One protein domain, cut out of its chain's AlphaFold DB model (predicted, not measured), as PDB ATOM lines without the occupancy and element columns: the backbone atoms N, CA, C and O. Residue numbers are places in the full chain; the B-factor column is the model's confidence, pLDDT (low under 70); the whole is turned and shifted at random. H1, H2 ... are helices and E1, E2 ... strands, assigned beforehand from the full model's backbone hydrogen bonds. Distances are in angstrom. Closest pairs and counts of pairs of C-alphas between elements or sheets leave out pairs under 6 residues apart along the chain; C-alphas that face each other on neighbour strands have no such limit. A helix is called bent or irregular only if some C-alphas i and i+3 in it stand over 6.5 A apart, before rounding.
ATOM      1  N   ASN A 199      59.309 -77.205  -8.885       83.94
ATOM      2  CA  ASN A 199      58.325 -76.854  -7.861       83.94
ATOM      3  C   ASN A 199      56.865 -77.040  -8.310       83.94
ATOM      4  O   ASN A 199      56.048 -77.482  -7.502       83.94
ATOM      5  N   ALA A 200      56.524 -76.740  -9.567       82.88
ATOM      6  CA  ALA A 200      55.170 -76.931 -10.086       82.88
ATOM      7  C   ALA A 200      54.850 -78.425 -10.265       82.88
ATOM      8  O   ALA A 200      53.809 -78.907  -9.805       82.88
ATOM      9  N   PHE A 201      55.778 -79.175 -10.862       82.31
ATOM     10  CA  PHE A 201      55.628 -80.611 -11.103       82.31
ATOM     11  C   PHE A 201      55.593 -81.427  -9.801       82.31
ATOM     12  O   PHE A 201      54.737 -82.291  -9.643       82.31
ATOM     13  N   ILE A 202      56.418 -81.095  -8.804       80.75
ATOM     14  CA  ILE A 202      56.417 -81.742  -7.478       80.75
ATOM     15  C   ILE A 202      55.080 -81.583  -6.738       80.75
ATOM     16  O   ILE A 202      54.663 -82.490  -6.021       80.75
ATOM     17  N   ASN A 203      54.375 -80.466  -6.929       77.44
ATOM     18  CA  ASN A 203      53.053 -80.268  -6.330       77.44
ATOM     19  C   ASN A 203      51.930 -81.006  -7.090       77.44
ATOM     20  O   ASN A 203      50.822 -81.115  -6.567       77.44
ATOM     21  N   THR A 204      52.174 -81.484  -8.319       74.81
ATOM     22  CA  THR A 204      51.120 -81.962  -9.239       74.81
ATOM     23  C   THR A 204      51.301 -83.390  -9.756       74.81
ATOM     24  O   THR A 204      50.303 -83.996 -10.150       74.81
ATOM     25  N   TYR A 205      52.503 -83.981  -9.708       74.44
ATOM     26  CA  TYR A 205      52.780 -85.300 -10.297       74.44
ATOM     27  C   TYR A 205      51.848 -86.399  -9.770       74.44
ATOM     28  O   TYR A 205      51.345 -87.180 -10.567       74.44
ATOM     29  N   LYS A 206      51.490 -86.403  -8.475       68.94
ATOM     30  CA  LYS A 206      50.503 -87.357  -7.929       68.94
ATOM     31  C   LYS A 206      49.126 -87.252  -8.586       68.94
ATOM     32  O   LYS A 206      48.455 -88.267  -8.744       68.94
ATOM     33  N   MET A 207      48.687 -86.062  -8.996       67.75
ATOM     34  CA  MET A 207      47.436 -85.908  -9.749       67.75
ATOM     35  C   MET A 207      47.590 -86.427 -11.187       67.75
ATOM     36  O   MET A 207      46.692 -87.101 -11.688       67.75
ATOM     37  N   LEU A 208      48.726 -86.148 -11.832       64.50
ATOM     38  CA  LEU A 208      49.015 -86.554 -13.213       64.50
ATOM     39  C   LEU A 208      49.201 -88.079 -13.336       64.50
ATOM     40  O   LEU A 208      48.551 -88.713 -14.164       64.50
ATOM     41  N   ALA A 209      49.985 -88.691 -12.447       61.41
ATOM     42  CA  ALA A 209      50.195 -90.135 -12.368       61.41
ATOM     43  C   ALA A 209      48.884 -90.898 -12.112       61.41
ATOM     44  O   ALA A 209      48.608 -91.894 -12.778       61.41
ATOM     45  N   ASN A 210      48.017 -90.402 -11.216       59.78
ATOM     46  CA  ASN A 210      46.701 -91.010 -10.988       59.78
ATOM     47  C   ASN A 210      45.777 -90.919 -12.222       59.78
ATOM     48  O   ASN A 210      45.027 -91.865 -12.480       59.78
ATOM     49  N   ARG A 211      45.848 -89.840 -13.019       58.91
ATOM     50  CA  ARG A 211      45.139 -89.746 -14.312       58.91
ATOM     51  C   ARG A 211      45.690 -90.758 -15.320       58.91
ATOM     52  O   ARG A 211      44.924 -91.594 -15.799       58.91
ATOM     53  N   ARG A 212      47.008 -90.753 -15.564       56.72
ATOM     54  CA  ARG A 212      47.701 -91.704 -16.457       56.72
ATOM     55  C   ARG A 212      47.379 -93.162 -16.095       56.72
ATOM     56  O   ARG A 212      46.985 -93.944 -16.956       56.72
ATOM     57  N   TYR A 213      47.438 -93.518 -14.811       53.50
ATOM     58  CA  TYR A 213      47.116 -94.863 -14.317       53.50
ATOM     59  C   TYR A 213      45.648 -95.264 -14.539       53.50
ATOM     60  O   TYR A 213      45.369 -96.401 -14.929       53.50
ATOM     61  N   LYS A 214      44.700 -94.337 -14.328       51.19
ATOM     62  CA  LYS A 214      43.272 -94.567 -14.600       51.19
ATOM     63  C   LYS A 214      43.042 -94.856 -16.088       51.19
ATOM     64  O   LYS A 214      42.441 -95.879 -16.414       51.19
ATOM     65  N   LEU A 215      43.612 -94.029 -16.967       52.97
ATOM     66  CA  LEU A 215      43.530 -94.171 -18.425       52.97
ATOM     67  C   LEU A 215      44.146 -95.491 -18.918       52.97
ATOM     68  O   LEU A 215      43.553 -96.172 -19.759       52.97
ATOM     69  N   LEU A 216      45.287 -95.913 -18.360       52.06
ATOM     70  CA  LEU A 216      45.904 -97.211 -18.663       52.06
ATOM     71  C   LEU A 216      45.005 -98.389 -18.250       52.06
ATOM     72  O   LEU A 216      44.842 -99.335 -19.025       52.06
ATOM     73  N   LYS A 217      44.366 -98.329 -17.074       48.84
ATOM     74  CA  LYS A 217      43.402 -99.351 -16.623       48.84
ATOM     75  C   LYS A 217      42.125 -99.387 -17.462       48.84
ATOM     76  O   LYS A 217      41.581-100.467 -17.692       48.84
ATOM     77  N   GLU A 218      41.644 -98.240 -17.927       49.81
ATOM     78  CA  GLU A 218      40.469 -98.148 -18.800       49.81
ATOM     79  C   GLU A 218      40.783 -98.726 -20.193       49.81
ATOM     80  O   GLU A 218      40.056 -99.600 -20.665       49.81
ATOM     81  N   ASN A 219      41.952 -98.410 -20.766       50.09
ATOM     82  CA  ASN A 219      42.465 -99.048 -21.988       50.09
ATOM     83  C   ASN A 219      42.647-100.575 -21.845       50.09
ATOM     84  O   ASN A 219      42.302-101.332 -22.753       50.09
ATOM     85  N   GLN A 220      43.168-101.062 -20.711       50.12
ATOM     86  CA  GLN A 220      43.281-102.504 -20.449       50.12
ATOM     87  C   GLN A 220      41.907-103.188 -20.370       50.12
ATOM     88  O   GLN A 220      41.747-104.296 -20.884       50.12
ATOM     89  N   ARG A 221      40.898-102.529 -19.786       52.06
ATOM     90  CA  ARG A 221      39.513-103.026 -19.761       52.06
ATOM     91  C   ARG A 221      38.895-103.072 -21.158       52.06
ATOM     92  O   ARG A 221      38.318-104.098 -21.504       52.06
ATOM     93  N   GLU A 222      39.075-102.042 -21.988       53.34
ATOM     94  CA  GLU A 222      38.631-102.091 -23.391       53.34
ATOM     95  C   GLU A 222      39.296-103.231 -24.171       53.34
ATOM     96  O   GLU A 222      38.617-103.955 -24.901       53.34
ATOM     97  N   ARG A 223      40.607-103.443 -23.988       47.38
ATOM     98  CA  ARG A 223      41.336-104.561 -24.610       47.38
ATOM     99  C   ARG A 223      40.796-105.923 -24.164       47.38
ATOM    100  O   ARG A 223      40.640-106.802 -25.005       47.38
ATOM    101  N   LEU A 224      40.446-106.091 -22.886       49.09
ATOM    102  CA  LEU A 224      39.820-107.318 -22.368       49.09
ATOM    103  C   LEU A 224      38.390-107.544 -22.891       49.09
ATOM    104  O   LEU A 224      37.960-108.691 -23.000       49.09
ATOM    105  N   ILE A 225      37.661-106.476 -23.232       52.06
ATOM    106  CA  ILE A 225      36.324-106.556 -23.838       52.06
ATOM    107  C   ILE A 225      36.435-106.898 -25.333       52.06
ATOM    108  O   ILE A 225      35.825-107.867 -25.785       52.06
ATOM    109  N   ARG A 226      37.261-106.172 -26.102       44.72
ATOM    110  CA  ARG A 226      37.458-106.416 -27.547       44.72
ATOM    111  C   ARG A 226      38.181-107.739 -27.834       44.72
ATOM    112  O   ARG A 226      37.857-108.408 -28.810       44.72
ATOM    113  N   GLY A 227      39.088-108.166 -26.952       43.00
ATOM    114  CA  GLY A 227      39.813-109.440 -27.044       43.00
ATOM    115  C   GLY A 227      38.949-110.701 -26.897       43.00
ATOM    116  O   GLY A 227      39.457-111.804 -27.066       43.00
ATOM    117  N   GLN A 244      46.039 -95.091 -29.574       45.56
ATOM    118  CA  GLN A 244      46.082 -94.731 -28.151       45.56
ATOM    119  C   GLN A 244      46.451 -93.257 -27.961       45.56
ATOM    120  O   GLN A 244      45.829 -92.583 -27.144       45.56
ATOM    121  N   LEU A 245      47.416 -92.740 -28.730       43.19
ATOM    122  CA  LEU A 245      47.749 -91.317 -28.723       43.19
ATOM    123  C   LEU A 245      46.558 -90.458 -29.179       43.19
ATOM    124  O   LEU A 245      46.362 -89.383 -28.632       43.19
ATOM    125  N   GLU A 246      45.736 -90.901 -30.130       45.25
ATOM    126  CA  GLU A 246      44.508 -90.207 -30.548       45.25
ATOM    127  C   GLU A 246      43.431 -90.182 -29.462       45.25
ATOM    128  O   GLU A 246      42.954 -89.101 -29.125       45.25
ATOM    129  N   LEU A 247      43.136 -91.314 -28.820       44.28
ATOM    130  CA  LEU A 247      42.182 -91.359 -27.702       44.28
ATOM    131  C   LEU A 247      42.630 -90.487 -26.506       44.28
ATOM    132  O   LEU A 247      41.795 -89.930 -25.796       44.28
ATOM    133  N   LEU A 248      43.944 -90.314 -26.308       45.38
ATOM    134  CA  LEU A 248      44.510 -89.363 -25.340       45.38
ATOM    135  C   LEU A 248      44.437 -87.898 -25.825       45.38
ATOM    136  O   LEU A 248      44.252 -86.992 -25.012       45.38
ATOM    137  N   LYS A 249      44.539 -87.641 -27.140       48.19
ATOM    138  CA  LYS A 249      44.366 -86.299 -27.736       48.19
ATOM    139  C   LYS A 249      42.914 -85.808 -27.640       48.19
ATOM    140  O   LYS A 249      42.726 -84.605 -27.469       48.19
ATOM    141  N   GLU A 250      41.920 -86.695 -27.750       44.44
ATOM    142  CA  GLU A 250      40.488 -86.341 -27.812       44.44
ATOM    143  C   GLU A 250      39.895 -85.831 -26.487       44.44
ATOM    144  O   GLU A 250      38.995 -84.992 -26.515       44.44
ATOM    145  N   GLN A 251      40.388 -86.282 -25.327       46.31
ATOM    146  CA  GLN A 251      39.818 -85.915 -24.015       46.31
ATOM    147  C   GLN A 251      40.559 -84.782 -23.279       46.31
ATOM    148  O   GLN A 251      40.279 -84.511 -22.112       46.31
ATOM    149  N   GLY A 252      41.465 -84.074 -23.965       45.75
ATOM    150  CA  GLY A 252      42.048 -82.821 -23.470       45.75
ATOM    151  C   GLY A 252      43.074 -82.968 -22.342       45.75
ATOM    152  O   GLY A 252      43.142 -82.097 -21.473       45.75
ATOM    153  N   ASP A 253      43.864 -84.048 -22.331       53.53
ATOM    154  CA  ASP A 253      44.922 -84.215 -21.326       53.53
ATOM    155  C   ASP A 253      46.097 -83.237 -21.544       53.53
ATOM    156  O   ASP A 253      46.332 -82.735 -22.652       53.53
ATOM    157  N   ILE A 254      46.825 -82.926 -20.467       56.28
ATOM    158  CA  ILE A 254      47.841 -81.862 -20.476       56.28
ATOM    159  C   ILE A 254      49.117 -82.370 -21.149       56.28
ATOM    160  O   ILE A 254      49.852 -83.178 -20.584       56.28
ATOM    161  N   ARG A 255      49.397 -81.862 -22.352       67.69
ATOM    162  CA  ARG A 255      50.595 -82.212 -23.123       67.69
ATOM    163  C   ARG A 255      51.808 -81.440 -22.611       67.69
ATOM    164  O   ARG A 255      51.772 -80.211 -22.550       67.69
ATOM    165  N   TYR A 256      52.891 -82.150 -22.317       83.25
ATOM    166  CA  TYR A 256      54.188 -81.568 -21.976       83.25
ATOM    167  C   TYR A 256      55.279 -82.084 -22.929       83.25
ATOM    168  O   TYR A 256      55.149 -83.202 -23.427       83.25
ATOM    169  N   PRO A 257      56.362 -81.323 -23.180       89.31
ATOM    170  CA  PRO A 257      57.539 -81.853 -23.865       89.31
ATOM    171  C   PRO A 257      58.057 -83.106 -23.154       89.31
ATOM    172  O   PRO A 257      58.084 -83.126 -21.921       89.31
ATOM    173  N   GLN A 258      58.525 -84.110 -23.896       88.25
ATOM    174  CA  GLN A 258      58.911 -85.409 -23.329       88.25
ATOM    175  C   GLN A 258      59.881 -85.330 -22.121       88.25
ATOM    176  O   GLN A 258      59.650 -86.048 -21.153       88.25
ATOM    177  N   PRO A 259      60.876 -84.414 -22.050       92.06
ATOM    178  CA  PRO A 259      61.737 -84.276 -20.864       92.06
ATOM    179  C   PRO A 259      61.007 -83.886 -19.564       92.06
ATOM    180  O   PRO A 259      61.558 -84.014 -18.476       92.06
ATOM    181  N   VAL A 260      59.776 -83.378 -19.651       90.31
ATOM    182  CA  VAL A 260      58.896 -83.153 -18.493       90.31
ATOM    183  C   VAL A 260      58.106 -84.417 -18.160       90.31
ATOM    184  O   VAL A 260      57.894 -84.710 -16.986       90.31
ATOM    185  N   GLU A 261      57.692 -85.180 -19.171       84.12
ATOM    186  CA  GLU A 261      56.984 -86.450 -18.995       84.12
ATOM    187  C   GLU A 261      57.893 -87.494 -18.328       84.12
ATOM    188  O   GLU A 261      57.551 -87.999 -17.260       84.12
ATOM    189  N   ASP A 262      59.103 -87.687 -18.857       86.94
ATOM    190  CA  ASP A 262      60.118 -88.596 -18.309       86.94
ATOM    191  C   ASP A 262      60.536 -88.210 -16.870       86.94
ATOM    192  O   ASP A 262      60.865 -89.070 -16.050       86.94
ATOM    193  N   PHE A 263      60.487 -86.915 -16.528       90.94
ATOM    194  CA  PHE A 263      60.716 -86.415 -15.165       90.94
ATOM    195  C   PHE A 263      59.563 -86.763 -14.204       90.94
ATOM    196  O   PHE A 263      59.800 -87.112 -13.045       90.94
ATOM    197  N   LEU A 264      58.311 -86.671 -14.664       85.88
ATOM    198  CA  LEU A 264      57.128 -87.048 -13.879       85.88
ATOM    199  C   LEU A 264      57.070 -88.564 -13.651       85.88
ATOM    200  O   LEU A 264      56.718 -89.009 -12.552       85.88
ATOM    201  N   ASP A 265      57.457 -89.348 -14.655       82.19
ATOM    202  CA  ASP A 265      57.537 -90.802 -14.547       82.19
ATOM    203  C   ASP A 265      58.701 -91.218 -13.627       82.19
ATOM    204  O   ASP A 265      58.479 -92.006 -12.715       82.19
ATOM    205  N   PHE A 266      59.872 -90.564 -13.695       87.69
ATOM    206  CA  PHE A 266      60.961 -90.727 -12.711       87.69
ATOM    207  C   PHE A 266      60.518 -90.513 -11.249       87.69
ATOM    208  O   PHE A 266      60.900 -91.291 -10.369       87.69
ATOM    209  N   LEU A 267      59.714 -89.479 -10.962       84.38
ATOM    210  CA  LEU A 267      59.180 -89.257  -9.608       84.38
ATOM    211  C   LEU A 267      58.208 -90.370  -9.187       84.38
ATOM    212  O   LEU A 267      58.178 -90.756  -8.017       84.38
ATOM    213  N   THR A 268      57.432 -90.887 -10.140       79.25
ATOM    214  CA  THR A 268      56.444 -91.949  -9.922       79.25
ATOM    215  C   THR A 268      57.127 -93.299  -9.675       79.25
ATOM    216  O   THR A 268      56.793 -93.983  -8.708       79.25
ATOM    217  N   ASP A 269      58.137 -93.646 -10.475       79.44
ATOM    218  CA  ASP A 269      58.926 -94.875 -10.346       79.44
ATOM    219  C   ASP A 269      59.572 -94.993  -8.960       79.44
ATOM    220  O   ASP A 269      59.482 -96.043  -8.323       79.44
ATOM    221  N   ILE A 270      60.169 -93.913  -8.439       79.38
ATOM    222  CA  ILE A 270      60.837 -93.940  -7.127       79.38
ATOM    223  C   ILE A 270      59.826 -94.068  -5.966       79.38
ATOM    224  O   ILE A 270      60.131 -94.730  -4.970       79.38
ATOM    225  N   GLU A 271      58.604 -93.527  -6.074       74.75
ATOM    226  CA  GLU A 271      57.544 -93.812  -5.087       74.75
ATOM    227  C   GLU A 271      57.033 -95.266  -5.152       74.75
ATOM    228  O   GLU A 271      56.593 -95.803  -4.126       74.75
ATOM    229  N   LEU A 272      57.120 -95.908  -6.324       71.19
ATOM    230  CA  LEU A 272      56.717 -97.299  -6.567       71.19
ATOM    231  C   LEU A 272      57.817 -98.336  -6.282       71.19
ATOM    232  O   LEU A 272      57.494 -99.509  -6.068       71.19
ATOM    233  N   GLU A 273      59.097 -97.950  -6.246       69.31
ATOM    234  CA  GLU A 273      60.189 -98.873  -5.921       69.31
ATOM    235  C   GLU A 273      59.971 -99.558  -4.563       69.31
ATOM    236  O   GLU A 273      59.465 -98.971  -3.604       69.31
ATOM    237  N   ASN A 274      60.438-100.804  -4.431       59.03
ATOM    238  CA  ASN A 274      60.391-101.568  -3.175       59.03
ATOM    239  C   ASN A 274      61.749-101.669  -2.440       59.03
ATOM    240  O   ASN A 274      61.807-102.245  -1.356       59.03
ATOM    241  N   LYS A 275      62.824-101.039  -2.951       64.06
ATOM    242  CA  LYS A 275      64.143-100.970  -2.279       64.06
ATOM    243  C   LYS A 275      64.038-100.258  -0.912       64.06
ATOM    244  O   LYS A 275      63.485 -99.156  -0.875       64.06
ATOM    245  N   PRO A 276      64.520-100.807   0.218       58.19
ATOM    246  CA  PRO A 276      64.471-100.097   1.502       58.19
ATOM    247  C   PRO A 276      65.209 -98.744   1.433       58.19
ATOM    248  O   PRO A 276      66.167 -98.604   0.679       58.19
ATOM    249  N   ASP A 277      64.753 -97.750   2.205       60.53
ATOM    250  CA  ASP A 277      65.410 -96.432   2.299       60.53
ATOM    251  C   ASP A 277      66.867 -96.631   2.793       60.53
ATOM    252  O   ASP A 277      67.053 -97.290   3.825       60.53
ATOM    253  N   PRO A 278      67.907 -96.179   2.056       56.22
ATOM    254  CA  PRO A 278      69.306 -96.541   2.303       56.22
ATOM    255  C   PRO A 278      69.897 -95.841   3.540       56.22
ATOM    256  O   PRO A 278      70.734 -94.936   3.460       56.22
ATOM    257  N   ILE A 279      69.485 -96.305   4.720       54.94
ATOM    258  CA  ILE A 279      69.889 -95.789   6.027       54.94
ATOM    259  C   ILE A 279      70.431 -96.935   6.890       54.94
ATOM    260  O   ILE A 279      69.665 -97.696   7.469       54.94
ATOM    261  N   ALA A 280      71.765 -97.028   7.005       54.91
ATOM    262  CA  ALA A 280      72.454 -96.975   8.309       54.91
ATOM    263  C   ALA A 280      73.963 -97.277   8.233       54.91
ATOM    264  O   ALA A 280      74.718 -96.617   8.937       54.91
ATOM    265  N   LYS A 281      74.402 -98.282   7.452       58.75
ATOM    266  CA  LYS A 281      75.768 -98.847   7.587       58.75
ATOM    267  C   LYS A 281      76.701 -98.618   6.390       58.75
ATOM    268  O   LYS A 281      77.707 -97.943   6.563       58.75
ATOM    269  N   ASN A 282      76.361 -99.086   5.186       68.38
ATOM    270  CA  ASN A 282      77.208 -98.909   3.994       68.38
ATOM    271  C   ASN A 282      76.521 -97.987   2.973       68.38
ATOM    272  O   ASN A 282      75.721 -98.455   2.168       68.38
ATOM    273  N   LYS A 283      76.818 -96.679   3.010       83.44
ATOM    274  CA  LYS A 283      76.372 -95.716   1.984       83.44
ATOM    275  C   LYS A 283      77.390 -95.611   0.851       83.44
ATOM    276  O   LYS A 283      78.583 -95.454   1.117       83.44
ATOM    277  N   ASN A 284      76.918 -95.627  -0.396       90.94
ATOM    278  CA  ASN A 284      77.753 -95.303  -1.559       90.94
ATOM    279  C   ASN A 284      78.026 -93.784  -1.642       90.94
ATOM    280  O   ASN A 284      77.434 -92.995  -0.902       90.94
ATOM    281  N   ASP A 285      78.936 -93.350  -2.514       94.56
ATOM    282  CA  ASP A 285      79.329 -91.935  -2.575       94.56
ATOM    283  C   ASP A 285      78.223 -90.987  -3.067       94.56
ATOM    284  O   ASP A 285      78.130 -89.873  -2.556       94.56
ATOM    285  N   PHE A 286      77.307 -91.439  -3.930       95.25
ATOM    286  CA  PHE A 286      76.112 -90.665  -4.305       95.25
ATOM    287  C   PHE A 286      75.199 -90.405  -3.089       95.25
ATOM    288  O   PHE A 286      74.736 -89.285  -2.866       95.25
ATOM    289  N   GLN A 287      75.011 -91.408  -2.227       93.12
ATOM    290  CA  GLN A 287      74.234 -91.295  -0.990       93.12
ATOM    291  C   GLN A 287      74.937 -90.446   0.082       93.12
ATOM    292  O   GLN A 287      74.250 -89.795   0.874       93.12
ATOM    293  N   LYS A 288      76.279 -90.418   0.112       93.81
ATOM    294  CA  LYS A 288      77.063 -89.478   0.941       93.81
ATOM    295  C   LYS A 288      76.917 -88.038   0.431       93.81
ATOM    296  O   LYS A 288      76.730 -87.133   1.239       93.81
ATOM    297  N   LEU A 289      76.934 -87.833  -0.887       96.12
ATOM    298  CA  LEU A 289      76.726 -86.525  -1.518       96.12
ATOM    299  C   LEU A 289      75.313 -85.978  -1.253       96.12
ATOM    300  O   LEU A 289      75.157 -84.806  -0.914       96.12
ATOM    301  N   ALA A 290      74.284 -86.830  -1.296       95.12
ATOM    302  CA  ALA A 290      72.931 -86.452  -0.884       95.12
ATOM    303  C   ALA A 290      72.880 -85.970   0.583       95.12
ATOM    304  O   ALA A 290      72.261 -84.948   0.880       95.12
ATOM    305  N   ASP A 291      73.582 -86.651   1.497       92.88
ATOM    306  CA  ASP A 291      73.701 -86.222   2.898       92.88
ATOM    307  C   ASP A 291      74.490 -84.896   3.047       92.88
ATOM    308  O   ASP A 291      74.135 -84.069   3.890       92.88
ATOM    309  N   GLN A 292      75.528 -84.654   2.229       94.69
ATOM    310  CA  GLN A 292      76.259 -83.373   2.180       94.69
ATOM    311  C   GLN A 292      75.342 -82.219   1.726       94.69
ATOM    312  O   GLN A 292      75.323 -81.169   2.372       94.69
ATOM    313  N   ILE A 293      74.539 -82.415   0.673       95.81
ATOM    314  CA  ILE A 293      73.566 -81.426   0.173       95.81
ATOM    315  C   ILE A 293      72.526 -81.088   1.256       95.81
ATOM    316  O   ILE A 293      72.266 -79.912   1.531       95.81
ATOM    317  N   GLU A 294      71.960 -82.097   1.923       94.19
ATOM    318  CA  GLU A 294      71.012 -81.895   3.030       94.19
ATOM    319  C   GLU A 294      71.642 -81.110   4.194       94.19
ATOM    320  O   GLU A 294      71.044 -80.155   4.702       94.19
ATOM    321  N   LYS A 295      72.876 -81.458   4.586       93.00
ATOM    322  CA  LYS A 295      73.638 -80.781   5.649       93.00
ATOM    323  C   LYS A 295      73.910 -79.310   5.318       93.00
ATOM    324  O   LYS A 295      73.553 -78.433   6.107       93.00
ATOM    325  N   TYR A 296      74.553 -79.037   4.182       93.38
ATOM    326  CA  TYR A 296      75.141 -77.727   3.869       93.38
ATOM    327  C   TYR A 296      74.215 -76.772   3.103       93.38
ATOM    328  O   TYR A 296      74.439 -75.557   3.150       93.38
ATOM    329  N   ILE A 297      73.193 -77.295   2.412       94.62
ATOM    330  CA  ILE A 297      72.249 -76.509   1.598       94.62
ATOM    331  C   ILE A 297      70.840 -76.511   2.212       94.62
ATOM    332  O   ILE A 297      70.213 -75.455   2.284       94.62
ATOM    333  N   GLN A 298      70.349 -77.650   2.722       92.19
ATOM    334  CA  GLN A 298      69.011 -77.741   3.344       92.19
ATOM    335  C   GLN A 298      68.997 -77.572   4.877       92.19
ATOM    336  O   GLN A 298      67.966 -77.802   5.510       92.19
ATOM    337  N   ASN A 299      70.098 -77.128   5.496       89.94
ATOM    338  CA  ASN A 299      70.216 -76.896   6.946       89.94
ATOM    339  C   ASN A 299      69.922 -78.134   7.827       89.94
ATOM    340  O   ASN A 299      69.464 -77.994   8.967       89.94
ATOM    341  N   ASN A 300      70.251 -79.333   7.332       90.12
ATOM    342  CA  ASN A 300      69.971 -80.656   7.914       90.12
ATOM    343  C   ASN A 300      68.494 -81.095   7.876       90.12
ATOM    344  O   ASN A 300      68.148 -82.092   8.513       90.12
ATOM    345  N   TYR A 328      55.015 -80.850  -0.544       84.44
ATOM    346  CA  TYR A 328      54.357 -79.607  -0.977       84.44
ATOM    347  C   TYR A 328      54.387 -78.498   0.094       84.44
ATOM    348  O   TYR A 328      54.499 -77.324  -0.262       84.44
ATOM    349  N   ASN A 329      54.385 -78.854   1.384       87.50
ATOM    350  CA  ASN A 329      54.493 -77.926   2.518       87.50
ATOM    351  C   ASN A 329      55.939 -77.455   2.785       87.50
ATOM    352  O   ASN A 329      56.146 -76.525   3.564       87.50
ATOM    353  N   ALA A 330      56.949 -78.063   2.155       90.12
ATOM    354  CA  ALA A 330      58.343 -77.642   2.288       90.12
ATOM    355  C   ALA A 330      58.647 -76.347   1.504       90.12
ATOM    356  O   ALA A 330      57.884 -75.927   0.626       90.12
ATOM    357  N   SER A 331      59.788 -75.711   1.797       90.69
ATOM    358  CA  SER A 331      60.231 -74.500   1.090       90.69
ATOM    359  C   SER A 331      60.483 -74.757  -0.400       90.69
ATOM    360  O   SER A 331      60.775 -75.878  -0.823       90.69
ATOM    361  N   SER A 332      60.421 -73.698  -1.209       89.44
ATOM    362  CA  SER A 332      60.751 -73.751  -2.641       89.44
ATOM    363  C   SER A 332      62.181 -74.236  -2.905       89.44
ATOM    364  O   SER A 332      62.404 -74.948  -3.877       89.44
ATOM    365  N   SER A 333      63.134 -73.934  -2.016       91.50
ATOM    366  CA  SER A 333      64.515 -74.431  -2.085       91.50
ATOM    367  C   SER A 333      64.649 -75.935  -1.813       91.50
ATOM    368  O   SER A 333      65.439 -76.605  -2.474       91.50
ATOM    369  N   ILE A 334      63.872 -76.490  -0.874       92.38
ATOM    370  CA  ILE A 334      63.873 -77.935  -0.592       92.38
ATOM    371  C   ILE A 334      63.225 -78.688  -1.754       92.38
ATOM    372  O   ILE A 334      63.798 -79.660  -2.243       92.38
ATOM    373  N   LYS A 335      62.080 -78.200  -2.250       91.12
ATOM    374  CA  LYS A 335      61.398 -78.778  -3.415       91.12
ATOM    375  C   LYS A 335      62.275 -78.745  -4.675       91.12
ATOM    376  O   LYS A 335      62.433 -79.787  -5.299       91.12
ATOM    377  N   GLN A 336      62.952 -77.634  -4.990       92.12
ATOM    378  CA  GLN A 336      63.826 -77.551  -6.173       92.12
ATOM    379  C   GLN A 336      64.977 -78.581  -6.165       92.12
ATOM    380  O   GLN A 336      65.427 -79.008  -7.230       92.12
ATOM    381  N   LEU A 337      65.451 -78.972  -4.975       94.31
ATOM    382  CA  LEU A 337      66.555 -79.918  -4.768       94.31
ATOM    383  C   LEU A 337      66.104 -81.374  -4.552       94.31
ATOM    384  O   LEU A 337      66.909 -82.285  -4.739       94.31
ATOM    385  N   ALA A 338      64.847 -81.617  -4.168       92.94
ATOM    386  CA  ALA A 338      64.351 -82.958  -3.855       92.94
ATOM    387  C   ALA A 338      64.549 -83.982  -5.000       92.94
ATOM    388  O   ALA A 338      65.002 -85.086  -4.701       92.94
ATOM    389  N   PRO A 339      64.335 -83.659  -6.295       93.69
ATOM    390  CA  PRO A 339      64.598 -84.604  -7.383       93.69
ATOM    391  C   PRO A 339      66.067 -85.027  -7.495       93.69
ATOM    392  O   PRO A 339      66.345 -86.197  -7.737       93.69
ATOM    393  N   LEU A 340      67.010 -84.105  -7.257       96.00
ATOM    394  CA  LEU A 340      68.443 -84.413  -7.255       96.00
ATOM    395  C   LEU A 340      68.803 -85.338  -6.083       96.00
ATOM    396  O   LEU A 340      69.539 -86.304  -6.268       96.00
ATOM    397  N   LEU A 341      68.237 -85.094  -4.894       94.69
ATOM    398  CA  LEU A 341      68.411 -85.973  -3.731       94.69
ATOM    399  C   LEU A 341      67.832 -87.377  -3.971       94.69
ATOM    400  O   LEU A 341      68.455 -88.366  -3.591       94.69
ATOM    401  N   LEU A 342      66.670 -87.481  -4.621       91.88
ATOM    402  CA  LEU A 342      66.054 -88.765  -4.969       91.88
ATOM    403  C   LEU A 342      66.876 -89.520  -6.021       91.88
ATOM    404  O   LEU A 342      67.156 -90.706  -5.835       91.88
ATOM    405  N   TYR A 343      67.344 -88.836  -7.068       94.44
ATOM    406  CA  TYR A 343      68.265 -89.405  -8.052       94.44
ATOM    407  C   TYR A 343      69.517 -89.978  -7.366       94.44
ATOM    408  O   TYR A 343      69.779 -91.177  -7.481       94.44
ATOM    409  N   LEU A 344      70.213 -89.169  -6.556       94.56
ATOM    410  CA  LEU A 344      71.426 -89.558  -5.819       94.56
ATOM    411  C   LEU A 344      71.226 -90.718  -4.828       94.56
ATOM    412  O   LEU A 344      72.176 -91.443  -4.536       94.56
ATOM    413  N   ARG A 345      70.017 -90.901  -4.281       89.94
ATOM    414  CA  ARG A 345      69.731 -91.984  -3.325       89.94
ATOM    415  C   ARG A 345      69.336 -93.308  -3.990       89.94
ATOM    416  O   ARG A 345      69.702 -94.350  -3.443       89.94
ATOM    417  N   TYR A 346      68.622 -93.272  -5.123       86.62
ATOM    418  CA  TYR A 346      67.901 -94.439  -5.666       86.62
ATOM    419  C   TYR A 346      68.257 -94.855  -7.105       86.62
ATOM    420  O   TYR A 346      68.096 -96.039  -7.427       86.62
ATOM    421  N   ARG A 347      68.735 -93.927  -7.954       89.38
ATOM    422  CA  ARG A 347      68.956 -94.150  -9.405       89.38
ATOM    423  C   ARG A 347      70.390 -93.874  -9.886       89.38
ATOM    424  O   ARG A 347      70.799 -94.500 -10.855       89.38
ATOM    425  N   ALA A 348      71.140 -92.990  -9.224       93.44
ATOM    426  CA  ALA A 348      72.454 -92.533  -9.680       93.44
ATOM    427  C   ALA A 348      73.528 -93.632  -9.724       93.44
ATOM    428  O   ALA A 348      73.744 -94.349  -8.741       93.44
ATOM    429  N   LYS A 349      74.248 -93.697 -10.848       92.69
ATOM    430  CA  LYS A 349      75.407 -94.571 -11.081       92.69
ATOM    431  C   LYS A 349      76.456 -93.874 -11.956       92.69
ATOM    432  O   LYS A 349      76.154 -92.940 -12.694       92.69
ATOM    433  N   SER A 350      77.700 -94.352 -11.895       93.50
ATOM    434  CA  SER A 350      78.762 -93.885 -12.798       93.50
ATOM    435  C   SER A 350      78.385 -94.170 -14.258       93.50
ATOM    436  O   SER A 350      77.864 -95.241 -14.571       93.50
ATOM    437  N   GLY A 351      78.636 -93.201 -15.138       90.69
ATOM    438  CA  GLY A 351      78.286 -93.230 -16.555       90.69
ATOM    439  C   GLY A 351      76.980 -92.513 -16.917       90.69
ATOM    440  O   GLY A 351      76.824 -92.175 -18.088       90.69
ATOM    441  N   ASP A 352      76.071 -92.253 -15.969       95.00
ATOM    442  CA  ASP A 352      74.805 -91.537 -16.224       95.00
ATOM    443  C   ASP A 352      75.018 -90.146 -16.857       95.00
ATOM    444  O   ASP A 352      76.078 -89.530 -16.713       95.00
ATOM    445  N   PHE A 353      73.981 -89.613 -17.506       96.88
ATOM    446  CA  PHE A 353      73.924 -88.237 -18.004       96.88
ATOM    447  C   PHE A 353      72.745 -87.473 -17.373       96.88
ATOM    448  O   PHE A 353      71.587 -87.865 -17.491       96.88
ATOM    449  N   LEU A 354      73.021 -86.359 -16.697       98.19
ATOM    450  CA  LEU A 354      72.019 -85.543 -16.015       98.19
ATOM    451  C   LEU A 354      71.856 -84.187 -16.721       98.19
ATOM    452  O   LEU A 354      72.801 -83.401 -16.791       98.19
ATOM    453  N   VAL A 355      70.659 -83.893 -17.230       98.38
ATOM    454  CA  VAL A 355      70.338 -82.621 -17.899       98.38
ATOM    455  C   VAL A 355      69.537 -81.747 -16.941       98.38
ATOM    456  O   VAL A 355      68.389 -82.058 -16.642       98.38
ATOM    457  N   ILE A 356      70.122 -80.658 -16.444       98.06
ATOM    458  CA  ILE A 356      69.514 -79.781 -15.436       98.06
ATOM    459  C   ILE A 356      69.240 -78.404 -16.036       98.06
ATOM    460  O   ILE A 356      70.166 -77.663 -16.373       98.06
ATOM    461  N   ASP A 357      67.961 -78.049 -16.126       96.19
ATOM    462  CA  ASP A 357      67.521 -76.730 -16.572       96.19
ATOM    463  C   ASP A 357      67.367 -75.806 -15.347       96.19
ATOM    464  O   ASP A 357      66.695 -76.161 -14.375       96.19
ATOM    465  N   GLU A 358      68.063 -74.669 -15.355       94.69
ATOM    466  CA  GLU A 358      68.142 -73.660 -14.280       94.69
ATOM    467  C   GLU A 358      68.252 -74.259 -12.844       94.69
ATOM    468  O   GLU A 358      67.285 -74.268 -12.063       94.69
ATOM    469  N   PRO A 359      69.422 -74.819 -12.453       94.94
ATOM    470  CA  PRO A 359      69.685 -75.352 -11.108       94.94
ATOM    471  C   PRO A 359      69.459 -74.322  -9.988       94.94
ATOM    472  O   PRO A 359      69.097 -74.703  -8.876       94.94
ATOM    473  N   GLU A 360      69.670 -73.033 -10.270       94.38
ATOM    474  CA  GLU A 360      69.701 -71.931  -9.308       94.38
ATOM    475  C   GLU A 360      68.334 -71.445  -8.815       94.38
ATOM    476  O   GLU A 360      68.276 -70.725  -7.812       94.38
ATOM    477  N   MET A 361      67.241 -71.779  -9.510       91.94
ATOM    478  CA  MET A 361      65.923 -71.215  -9.204       91.94
ATOM    479  C   MET A 361      65.538 -71.481  -7.745       91.94
ATOM    480  O   MET A 361      65.622 -72.604  -7.257       91.94
ATOM    481  N   ASN A 362      65.056 -70.453  -7.044       91.88
ATOM    482  CA  ASN A 362      64.686 -70.518  -5.623       91.88
ATOM    483  C   ASN A 362      65.851 -70.789  -4.638       91.88
ATOM    484  O   ASN A 362      65.591 -71.027  -3.456       91.88
ATOM    485  N   LEU A 363      67.118 -70.729  -5.071       93.25
ATOM    486  CA  LEU A 363      68.294 -70.881  -4.204       93.25
ATOM    487  C   LEU A 363      68.996 -69.541  -3.935       93.25
ATOM    488  O   LEU A 363      69.230 -68.743  -4.841       93.25
ATOM    489  N   HIS A 364      69.394 -69.323  -2.678       93.88
ATOM    490  CA  HIS A 364      70.271 -68.217  -2.273       93.88
ATOM    491  C   HIS A 364      71.642 -68.328  -2.981       93.88
ATOM    492  O   HIS A 364      72.095 -69.455  -3.172       93.88
ATOM    493  N   PRO A 365      72.353 -67.235  -3.335       91.62
ATOM    494  CA  PRO A 365      73.626 -67.316  -4.065       91.62
ATOM    495  C   PRO A 365      74.668 -68.271  -3.455       91.62
ATOM    496  O   PRO A 365      75.275 -69.060  -4.170       91.62
ATOM    497  N   GLU A 366      74.806 -68.295  -2.128       93.81
ATOM    498  CA  GLU A 366      75.676 -69.255  -1.422       93.81
ATOM    499  C   GLU A 366      75.233 -70.722  -1.620       93.81
ATOM    500  O   GLU A 366      76.055 -71.625  -1.764       93.81
ATOM    501  N   SER A 367      73.921 -70.972  -1.675       95.69
ATOM    502  CA  SER A 367      73.345 -72.288  -1.977       95.69
ATOM    503  C   SER A 367      73.553 -72.696  -3.438       95.69
ATOM    504  O   SER A 367      73.709 -73.882  -3.702       95.69
ATOM    505  N   GLN A 368      73.588 -71.739  -4.373       95.88
ATOM    506  CA  GLN A 368      73.931 -71.994  -5.779       95.88
ATOM    507  C   GLN A 368      75.398 -72.432  -5.894       95.88
ATOM    508  O   GLN A 368      75.696 -73.440  -6.524       95.88
ATOM    509  N   VAL A 369      76.304 -71.727  -5.212       95.81
ATOM    510  CA  VAL A 369      77.736 -72.060  -5.151       95.81
ATOM    511  C   VAL A 369      77.968 -73.463  -4.571       95.81
ATOM    512  O   VAL A 369      78.608 -74.292  -5.215       95.81
ATOM    513  N   LYS A 370      77.351 -73.784  -3.427       97.00
ATOM    514  CA  LYS A 370      77.380 -75.137  -2.829       97.00
ATOM    515  C   LYS A 370      76.786 -76.218  -3.733       97.00
ATOM    516  O   LYS A 370      77.249 -77.359  -3.722       97.00
ATOM    517  N   LEU A 371      75.746 -75.887  -4.503       97.56
ATOM    518  CA  LEU A 371      75.179 -76.807  -5.483       97.56
ATOM    519  C   LEU A 371      76.174 -77.070  -6.618       97.56
ATOM    520  O   LEU A 371      76.311 -78.219  -7.016       97.56
ATOM    521  N   LEU A 372      76.922 -76.068  -7.089       97.75
ATOM    522  CA  LEU A 372      77.952 -76.288  -8.108       97.75
ATOM    523  C   LEU A 372      79.078 -77.199  -7.613       97.75
ATOM    524  O   LEU A 372      79.443 -78.126  -8.329       97.75
ATOM    525  N   GLU A 373      79.576 -76.998  -6.389       97.88
ATOM    526  CA  GLU A 373      80.536 -77.927  -5.772       97.88
ATOM    527  C   GLU A 373      79.949 -79.350  -5.688       97.88
ATOM    528  O   GLU A 373      80.633 -80.326  -5.983       97.88
ATOM    529  N   SER A 374      78.651 -79.478  -5.378       98.25
ATOM    530  CA  SER A 374      77.962 -80.778  -5.349       98.25
ATOM    531  C   SER A 374      77.895 -81.435  -6.735       98.25
ATOM    532  O   SER A 374      78.097 -82.641  -6.862       98.25
ATOM    533  N   LEU A 375      77.627 -80.651  -7.786       98.44
ATOM    534  CA  LEU A 375      77.607 -81.120  -9.174       98.44
ATOM    535  C   LEU A 375      79.023 -81.467  -9.672       98.44
ATOM    536  O   LEU A 375      79.179 -82.426 -10.418       98.44
ATOM    537  N   ALA A 376      80.060 -80.762  -9.218       98.12
ATOM    538  CA  ALA A 376      81.456 -81.087  -9.517       98.12
ATOM    539  C   ALA A 376      81.895 -82.422  -8.887       98.12
ATOM    540  O   ALA A 376      82.481 -83.259  -9.576       98.12
ATOM    541  N   ILE A 377      81.516 -82.678  -7.626       98.38
ATOM    542  CA  ILE A 377      81.700 -83.997  -6.994       98.38
ATOM    543  C   ILE A 377      80.971 -85.073  -7.807       98.38
ATOM    544  O   ILE A 377      81.544 -86.124  -8.074       98.38
ATOM    545  N   LEU A 378      79.736 -84.810  -8.249       98.12
ATOM    546  CA  LEU A 378      78.945 -85.742  -9.059       98.12
ATOM    547  C   LEU A 378      79.604 -86.061 -10.419       98.12
ATOM    548  O   LEU A 378      79.621 -87.223 -10.828       98.12
ATOM    549  N   VAL A 379      80.232 -85.074 -11.064       98.25
ATOM    550  CA  VAL A 379      81.037 -85.268 -12.286       98.25
ATOM    551  C   VAL A 379      82.270 -86.133 -12.023       98.25
ATOM    552  O   VAL A 379      82.550 -87.057 -12.787       98.25
ATOM    553  N   ASN A 380      82.965 -85.916 -10.907       97.56
ATOM    554  CA  ASN A 380      84.091 -86.758 -10.492       97.56
ATOM    555  C   ASN A 380      83.672 -88.148  -9.962       97.56
ATOM    556  O   ASN A 380      84.521 -89.026  -9.822       97.56
ATOM    557  N   LEU A 381      82.374 -88.389  -9.729       97.44
ATOM    558  CA  LEU A 381      81.782 -89.723  -9.541       97.44
ATOM    559  C   LEU A 381      81.349 -90.383 -10.870       97.44
ATOM    560  O   LEU A 381      80.716 -91.440 -10.856       97.44
ATOM    561  N   GLY A 382      81.709 -89.790 -12.014       96.00
ATOM    562  CA  GLY A 382      81.530 -90.364 -13.349       96.00
ATOM    563  C   GLY A 382      80.205 -90.028 -14.038       96.00
ATOM    564  O   GLY A 382      79.893 -90.648 -15.052       96.00
ATOM    565  N   VAL A 383      79.418 -89.083 -13.519       97.69
ATOM    566  CA  VAL A 383      78.143 -88.656 -14.125       97.69
ATOM    567  C   VAL A 383      78.378 -87.446 -15.031       97.69
ATOM    568  O   VAL A 383      78.854 -86.412 -14.572       97.69
ATOM    569  N   ARG A 384      78.024 -87.534 -16.317       97.44
ATOM    570  CA  ARG A 384      78.036 -86.373 -17.225       97.44
ATOM    571  C   ARG A 384      76.896 -85.427 -16.832       97.44
ATOM    572  O   ARG A 384      75.803 -85.883 -16.508       97.44
ATOM    573  N   ILE A 385      77.110 -84.115 -16.887       98.50
ATOM    574  CA  ILE A 385      76.098 -83.105 -16.549       98.50
ATOM    575  C   ILE A 385      76.017 -82.048 -17.651       98.50
ATOM    576  O   ILE A 385      77.026 -81.450 -18.022       98.50
ATOM    577  N   LEU A 386      74.803 -81.789 -18.141       98.50
ATOM    578  CA  LEU A 386      74.472 -80.636 -18.977       98.50
ATOM    579  C   LEU A 386      73.637 -79.662 -18.148       98.50
ATOM    580  O   LEU A 386      72.593 -80.030 -17.617       98.50
ATOM    581  N   LEU A 387      74.099 -78.423 -18.041       96.75
ATOM    582  CA  LEU A 387      73.544 -77.392 -17.173       96.75
ATOM    583  C   LEU A 387      73.091 -76.197 -18.016       96.75
ATOM    584  O   LEU A 387      73.902 -75.647 -18.760       96.75
ATOM    585  N   THR A 388      71.848 -75.735 -17.883       96.56
ATOM    586  CA  THR A 388      71.483 -74.374 -18.324       96.56
ATOM    587  C   THR A 388      71.498 -73.427 -17.135       96.56
ATOM    588  O   THR A 388      71.239 -73.853 -16.016       96.56
ATOM    589  N   THR A 389      71.807 -72.147 -17.337       94.31
ATOM    590  CA  THR A 389      71.822 -71.168 -16.238       94.31
ATOM    591  C   THR A 389      71.650 -69.727 -16.735       94.31
ATOM    592  O   THR A 389      71.925 -69.406 -17.894       94.31
ATOM    593  N   HIS A 390      71.188 -68.839 -15.860       90.25
ATOM    594  CA  HIS A 390      71.335 -67.385 -15.975       90.25
ATOM    595  C   HIS A 390      72.167 -66.787 -14.817       90.25
ATOM    596  O   HIS A 390      72.389 -65.575 -14.779       90.25
ATOM    597  N   SER A 391      72.636 -67.609 -13.872       92.38
ATOM    598  CA  SER A 391      73.361 -67.188 -12.672       92.38
ATOM    599  C   SER A 391      74.826 -66.818 -12.945       92.38
ATOM    600  O   SER A 391      75.639 -67.682 -13.298       92.38
ATOM    601  N   PRO A 392      75.239 -65.566 -12.665       84.06
ATOM    602  CA  PRO A 392      76.652 -65.203 -12.659       84.06
ATOM    603  C   PRO A 392      77.405 -65.821 -11.469       84.06
ATOM    604  O   PRO A 392      78.622 -65.959 -11.545       84.06
ATOM    605  N   TYR A 393      76.717 -66.221 -10.390       90.12
ATOM    606  CA  TYR A 393      77.348 -66.844  -9.218       90.12
ATOM    607  C   TYR A 393      77.856 -68.253  -9.534       90.12
ATOM    608  O   TYR A 393      78.966 -68.602  -9.133       90.12
ATOM    609  N   LEU A 394      77.082 -69.026 -10.304       90.75
ATOM    610  CA  LEU A 394      77.513 -70.333 -10.800       90.75
ATOM    611  C   LEU A 394      78.738 -70.189 -11.711       90.75
ATOM    612  O   LEU A 394      79.742 -70.847 -11.475       90.75
ATOM    613  N   MET A 395      78.723 -69.269 -12.679       90.06
ATOM    614  CA  MET A 395      79.879 -69.075 -13.569       90.06
ATOM    615  C   MET A 395      81.118 -68.514 -12.857       90.06
ATOM    616  O   MET A 395      82.237 -68.930 -13.156       90.06
ATOM    617  N   ALA A 396      80.943 -67.612 -11.886       87.50
ATOM    618  CA  ALA A 396      82.047 -67.089 -11.086       87.50
ATOM    619  C   ALA A 396      82.705 -68.185 -10.232       87.50
ATOM    620  O   ALA A 396      83.929 -68.226 -10.137       87.50
ATOM    621  N   HIS A 397      81.918 -69.095  -9.648       93.00
ATOM    622  CA  HIS A 397      82.477 -70.207  -8.883       93.00
ATOM    623  C   HIS A 397      82.986 -71.354  -9.768       93.00
ATOM    624  O   HIS A 397      83.969 -71.988  -9.399       93.00
ATOM    625  N   LEU A 398      82.421 -71.561 -10.966       92.50
ATOM    626  CA  LEU A 398      82.958 -72.497 -11.962       92.50
ATOM    627  C   LEU A 398      84.415 -72.160 -12.290       92.50
ATOM    628  O   LEU A 398      85.270 -73.041 -12.281       92.50
ATOM    629  N   ASN A 399      84.710 -70.871 -12.479       89.56
ATOM    630  CA  ASN A 399      86.072 -70.383 -12.666       89.56
ATOM    631  C   ASN A 399      86.990 -70.669 -11.459       89.56
ATOM    632  O   ASN A 399      88.187 -70.850 -11.642       89.56
ATOM    633  N   ASN A 400      86.467 -70.747 -10.234       89.69
ATOM    634  CA  ASN A 400      87.274 -71.103  -9.065       89.69
ATOM    635  C   ASN A 400      87.574 -72.611  -9.032       89.69
ATOM    636  O   ASN A 400      88.725 -73.000  -8.845       89.69
ATOM    637  N   ILE A 401      86.568 -73.464  -9.261       93.25
ATOM    638  CA  ILE A 401      86.731 -74.925  -9.153       93.25
ATOM    639  C   ILE A 401      87.526 -75.561 -10.303       93.25
ATOM    640  O   ILE A 401      88.004 -76.680 -10.141       93.25
ATOM    641  N   VAL A 402      87.729 -74.868 -11.433       93.31
ATOM    642  CA  VAL A 402      88.667 -75.318 -12.486       93.31
ATOM    643  C   VAL A 402      90.133 -74.951 -12.215       93.31
ATOM    644  O   VAL A 402      91.018 -75.449 -12.904       93.31
ATOM    645  N   ASN A 403      90.407 -74.112 -11.208       89.19
ATOM    646  CA  ASN A 403      91.756 -73.662 -10.824       89.19
ATOM    647  C   ASN A 403      92.353 -74.451  -9.630       89.19
ATOM    648  O   ASN A 403      93.307 -74.003  -8.989       89.19
ATOM    649  N   GLY A 404      91.808 -75.634  -9.320       88.50
ATOM    650  CA  GLY A 404      92.405 -76.561  -8.350       88.50
ATOM    651  C   GLY A 404      93.731 -77.141  -8.859       88.50
ATOM    652  O   GLY A 404      93.852 -77.488 -10.035       88.50
ATOM    653  N   ASN A 405      94.739 -77.265  -7.994       88.44
ATOM    654  CA  ASN A 405      96.051 -77.782  -8.382       88.44
ATOM    655  C   ASN A 405      96.075 -79.320  -8.425       88.44
ATOM    656  O   ASN A 405      96.602 -79.985  -7.537       88.44
ATOM    657  N   HIS A 406      95.549 -79.891  -9.510       90.06
ATOM    658  CA  HIS A 406      95.540 -81.341  -9.763       90.06
ATOM    659  C   HIS A 406      96.937 -81.986  -9.901       90.06
ATOM    660  O   HIS A 406      97.019 -83.205 -10.023       90.06
ATOM    661  N   GLN A 407      98.029 -81.209  -9.898       90.06
ATOM    662  CA  GLN A 407      99.407 -81.722  -9.954       90.06
ATOM    663  C   GLN A 407     100.034 -81.917  -8.563       90.06
ATOM    664  O   GLN A 407     100.974 -82.697  -8.430       90.06
ATOM    665  N   ASN A 408      99.528 -81.239  -7.527       91.69
ATOM    666  CA  ASN A 408     100.013 -81.356  -6.151       91.69
ATOM    667  C   ASN A 408      98.847 -81.736  -5.212       91.69
ATOM    668  O   ASN A 408      98.076 -80.856  -4.818       91.69
ATOM    669  N   PRO A 409      98.718 -83.022  -4.821       90.50
ATOM    670  CA  PRO A 409      97.621 -83.495  -3.975       90.50
ATOM    671  C   PRO A 409      97.537 -82.831  -2.594       90.50
ATOM    672  O   PRO A 409      96.432 -82.643  -2.088       90.50
ATOM    673  N   GLU A 410      98.668 -82.449  -1.992       91.44
ATOM    674  CA  GLU A 410      98.690 -81.761  -0.693       91.44
ATOM    675  C   GLU A 410      98.122 -80.345  -0.827       91.44
ATOM    676  O   GLU A 410      97.233 -79.946  -0.075       91.44
ATOM    677  N   LEU A 411      98.559 -79.606  -1.853       92.50
ATOM    678  CA  LEU A 411      98.042 -78.270  -2.139       92.50
ATOM    679  C   LEU A 411      96.566 -78.306  -2.559       92.50
ATOM    680  O   LEU A 411      95.806 -77.433  -2.148       92.50
ATOM    681  N   LEU A 412      96.131 -79.325  -3.307       91.31
ATOM    682  CA  LEU A 412      94.716 -79.534  -3.632       91.31
ATOM    683  C   LEU A 412      93.878 -79.806  -2.369       91.31
ATOM    684  O   LEU A 412      92.750 -79.324  -2.265       91.31
ATOM    685  N   ALA A 413      94.423 -80.539  -1.394       91.75
ATOM    686  CA  ALA A 413      93.773 -80.785  -0.107       91.75
ATOM    687  C   ALA A 413      93.708 -79.524   0.775       91.75
ATOM    688  O   ALA A 413      92.689 -79.298   1.428       91.75
ATOM    689  N   GLU A 414      94.732 -78.664   0.762       93.00
ATOM    690  CA  GLU A 414      94.671 -77.339   1.401       93.00
ATOM    691  C   GLU A 414      93.647 -76.421   0.712       93.00
ATOM    692  O   GLU A 414      92.792 -75.839   1.380       93.00
ATOM    693  N   GLN A 415      93.658 -76.350  -0.625       92.00
ATOM    694  CA  GLN A 415      92.666 -75.604  -1.406       92.00
ATOM    695  C   GLN A 415      91.235 -76.102  -1.142       92.00
ATOM    696  O   GLN A 415      90.310 -75.293  -1.064       92.00
ATOM    697  N   ALA A 416      91.035 -77.411  -0.941       93.88
ATOM    698  CA  ALA A 416      89.719 -77.987  -0.663       93.88
ATOM    699  C   ALA A 416      89.101 -77.468   0.643       93.88
ATOM    700  O   ALA A 416      87.882 -77.345   0.719       93.88
ATOM    701  N   LYS A 417      89.905 -77.080   1.644       94.12
ATOM    702  CA  LYS A 417      89.409 -76.483   2.901       94.12
ATOM    703  C   LYS A 417      88.711 -75.132   2.693       94.12
ATOM    704  O   LYS A 417      87.970 -74.697   3.573       94.12
ATOM    705  N   LEU A 418      88.953 -74.476   1.553       92.62
ATOM    706  CA  LEU A 418      88.335 -73.206   1.158       92.62
ATOM    707  C   LEU A 418      87.008 -73.390   0.395       92.62
ATOM    708  O   LEU A 418      86.269 -72.419   0.236       92.62
ATOM    709  N   LEU A 419      86.698 -74.610  -0.065       93.25
ATOM    710  CA  LEU A 419      85.399 -74.960  -0.648       93.25
ATOM    711  C   LEU A 419      84.340 -75.109   0.454       93.25
ATOM    712  O   LEU A 419      84.636 -75.559   1.564       93.25
ATOM    713  N   TYR A 420      83.083 -74.782   0.156       93.06
ATOM    714  CA  TYR A 420      81.991 -74.832   1.134       93.06
ATOM    715  C   TYR A 420      81.655 -76.257   1.601       93.06
ATOM    716  O   TYR A 420      81.197 -76.434   2.734       93.06
ATOM    717  N   LEU A 421      81.854 -77.268   0.751       93.00
ATOM    718  CA  LEU A 421      81.660 -78.685   1.082       93.00
ATOM    719  C   LEU A 421      82.890 -79.333   1.741       93.00
ATOM    720  O   LEU A 421      82.742 -80.385   2.369       93.00
ATOM    721  N   GLN A 422      84.064 -78.698   1.632       93.75
ATOM    722  CA  GLN A 422      85.370 -79.185   2.108       93.75
ATOM    723  C   GLN A 422      85.778 -80.556   1.532       93.75
ATOM    724  O   GLN A 422      86.317 -81.411   2.232       93.75
ATOM    725  N   ASP A 423      85.502 -80.769   0.244       93.44
ATOM    726  CA  ASP A 423      85.710 -82.031  -0.474       93.44
ATOM    727  C   ASP A 423      86.551 -81.763  -1.733       93.44
ATOM    728  O   ASP A 423      86.147 -80.979  -2.594       93.44
ATOM    729  N   SER A 424      87.727 -82.386  -1.860       94.06
ATOM    730  CA  SER A 424      88.641 -82.140  -2.991       94.06
ATOM    731  C   SER A 424      88.071 -82.592  -4.339       94.06
ATOM    732  O   SER A 424      88.475 -82.070  -5.377       94.06
ATOM    733  N   ARG A 425      87.062 -83.476  -4.336       95.38
ATOM    734  CA  ARG A 425      86.291 -83.850  -5.533       95.38
ATOM    735  C   ARG A 425      85.410 -82.704  -6.050       95.38
ATOM    736  O   ARG A 425      84.838 -82.839  -7.125       95.38
ATOM    737  N   GLY A 426      85.304 -81.589  -5.323       95.75
ATOM    738  CA  GLY A 426      84.675 -80.355  -5.795       95.75
ATOM    739  C   GLY A 426      85.488 -79.598  -6.853       95.75
ATOM    740  O   GLY A 426      84.924 -78.738  -7.523       95.75
ATOM    741  N   PHE A 427      86.776 -79.916  -7.045       97.12
ATOM    742  CA  PHE A 427      87.585 -79.360  -8.137       97.12
ATOM    743  C   PHE A 427      87.436 -80.168  -9.429       97.12
ATOM    744  O   PHE A 427      87.469 -81.397  -9.423       97.12
ATOM    745  N   LEU A 428      87.357 -79.470 -10.559       95.25
ATOM    746  CA  LEU A 428      87.347 -80.051 -11.902       95.25
ATOM    747  C   LEU A 428      88.627 -79.674 -12.640       95.25
ATOM    748  O   LEU A 428      89.276 -78.676 -12.326       95.25
ATOM    749  N   LYS A 429      89.002 -80.462 -13.639       94.12
ATOM    750  CA  LYS A 429      90.030 -80.093 -14.611       94.12
ATOM    751  C   LYS A 429      89.401 -79.335 -15.779       94.12
ATOM    752  O   LYS A 429      88.269 -79.612 -16.166       94.12
ATOM    753  N   MET A 430      90.169 -78.459 -16.425       90.81
ATOM    754  CA  MET A 430      89.706 -77.694 -17.596       90.81
ATOM    755  C   MET A 430      89.266 -78.588 -18.778       90.81
ATOM    756  O   MET A 430      88.353 -78.240 -19.521       90.81
ATOM    757  N   GLU A 431      89.864 -79.777 -18.922       92.56
ATOM    758  CA  GLU A 431      89.477 -80.800 -19.911       92.56
ATOM    759  C   GLU A 431      88.091 -81.422 -19.648       92.56
ATOM    760  O   GLU A 431      87.431 -81.872 -20.581       92.56
ATOM    761  N   GLN A 432      87.606 -81.399 -18.400       94.62
ATOM    762  CA  GLN A 432      86.282 -81.915 -18.030       94.62
ATOM    763  C   GLN A 432      85.151 -80.904 -18.279       94.62
ATOM    764  O   GLN A 432      83.986 -81.286 -18.174       94.62
ATOM    765  N   VAL A 433      85.459 -79.636 -18.586       95.31
ATOM    766  CA  VAL A 433      84.482 -78.534 -18.610       95.31
ATOM    767  C   VAL A 433      84.379 -77.884 -19.991       95.31
ATOM    768  O   VAL A 433      85.392 -77.540 -20.603       95.31
ATOM    769  N   SER A 434      83.152 -77.680 -20.475       95.06
ATOM    770  CA  SER A 434      82.818 -76.776 -21.587       95.06
ATOM    771  C   SER A 434      81.760 -75.763 -21.134       95.06
ATOM    772  O   SER A 434      80.879 -76.074 -20.330       95.06
ATOM    773  N   ALA A 435      81.855 -74.525 -21.622       92.56
ATOM    774  CA  ALA A 435      80.955 -73.438 -21.246       92.56
ATOM    775  C   ALA A 435      80.613 -72.558 -22.456       92.56
ATOM    776  O   ALA A 435      81.505 -72.101 -23.170       92.56
ATOM    777  N   TYR A 436      79.322 -72.304 -22.659       91.25
ATOM    778  CA  TYR A 436      78.762 -71.616 -23.821       91.25
ATOM    779  C   TYR A 436      77.878 -70.444 -23.393       91.25
ATOM    780  O   TYR A 436      77.042 -70.591 -22.504       91.25
ATOM    781  N   GLU A 437      78.034 -69.289 -24.043       87.12
ATOM    782  CA  GLU A 437      77.242 -68.080 -23.785       87.12
ATOM    783  C   GLU A 437      76.297 -67.796 -24.964       87.12
ATOM    784  O   GLU A 437      76.753 -67.429 -26.051       87.12
ATOM    785  N   ILE A 438      74.978 -67.918 -24.763       80.06
ATOM    786  CA  ILE A 438      74.000 -67.574 -25.804       80.06
ATOM    787  C   ILE A 438      73.844 -66.053 -25.900       80.06
ATOM    788  O   ILE A 438      73.271 -65.403 -25.022       80.06
TER     789      ILE A 438
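This is residues 199 to 227, 244 to 300 and 328 to 438 of the 778 residues of the protein "AAA_15 domain-containing protein" of Microcystis panniformis FACHB-1757 (UniProt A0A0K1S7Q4). A body of helices H4, H5 and H6, side by side with their centres in a triangle, has a small two-strand sheet, E1 and E2, packed on residues 375 to 379 of H6. From H5 a long helical arm, H1, reaches away with H3 crossing near its base, and H8 lies at the opposite end. The 197 printed residues, mostly helix, hold eight named helices and three named strands in the order H1 H2 H3 H4 H5 E1 H6 E2 H7 H8 E3. The whole is loose, with a radius of gyration of the C-alphas of 20.2 A, and elongated, spanning 71 by 46 by 33 A.

H1, residues 199 to 226, is irregular, C-alphas 203 and 206 being 7.7 A apart, with a kink of 45 degrees near residue 206. H2, residues 244 to 250, is near H1. H3, residues 258 to 272, touches H1 about perpendicular at 84 degrees; the closest C-alphas, of Tyr 205 and Leu 264, are 5.9 A apart. H5, residues 332 to 346, irregular with C-alphas 336 and 339 7.2 A apart, is the hub and touches H1, closest at Asn 199 and Lys 335, whose C-alphas are 5.7 A apart. H5 and H3 only just touch, with 3 pairs of C-alphas within 8 A, closest Ile 270 and Tyr 346 at 7.2 A. H4, residues 285 to 296, touches H5 at a shallow tilt of 19 degrees, opposite ways; the closest C-alphas, of Phe 286 and Leu 344, are 5.0 A apart. H6, residues 365 to 380, touches H4 at 10 degrees, opposite ways, with the C-alphas of Leu 289 and Ser 374 closest at 7.0 A. E1, residues 353 to 356, and E2, residues 384 to 389, are parallel at 11 degrees, with N 354 and O 384 2.8 A apart; E1, H6 and E2 form a strand-helix-strand unit, two parallel strands joined through a helix, with a right-handed crossover. H7, residues 392 to 401, touches H6 at a steep tilt of 44 degrees, closest at the C-alphas of Val 369 and Leu 394, 5.9 A apart. H8, residues 409 to 416, touches no helix. E3, residues 433 to 437, is near E2 and pairs with no named strand. Every O i to N i+4 pair is within hydrogen-bond range in H2, H4, H6 and H8, against 22 of 24 in H1, 10 of 11 in H3, 9 of 11 in H5 and 5 of 6 in H7.

H1 begins with C-alpha 199 at (58.325, -76.854, -7.861) and is 41.2 A long; H6 is 23.0 A and H5 22.1 A. E3 ends with C-alpha 437 at (77.242, -68.080, -23.785).

Residues 228 to 243 and 301 to 327 are not printed, with C-alpha gaps of 16.0 A and 18.0 A. The links H3 to H4 and H8 to E3 are long. Residues 220 to 227 stand free. The pLDDT is under 70 in residues 206 to 227, 244 to 255 and 273 to 282.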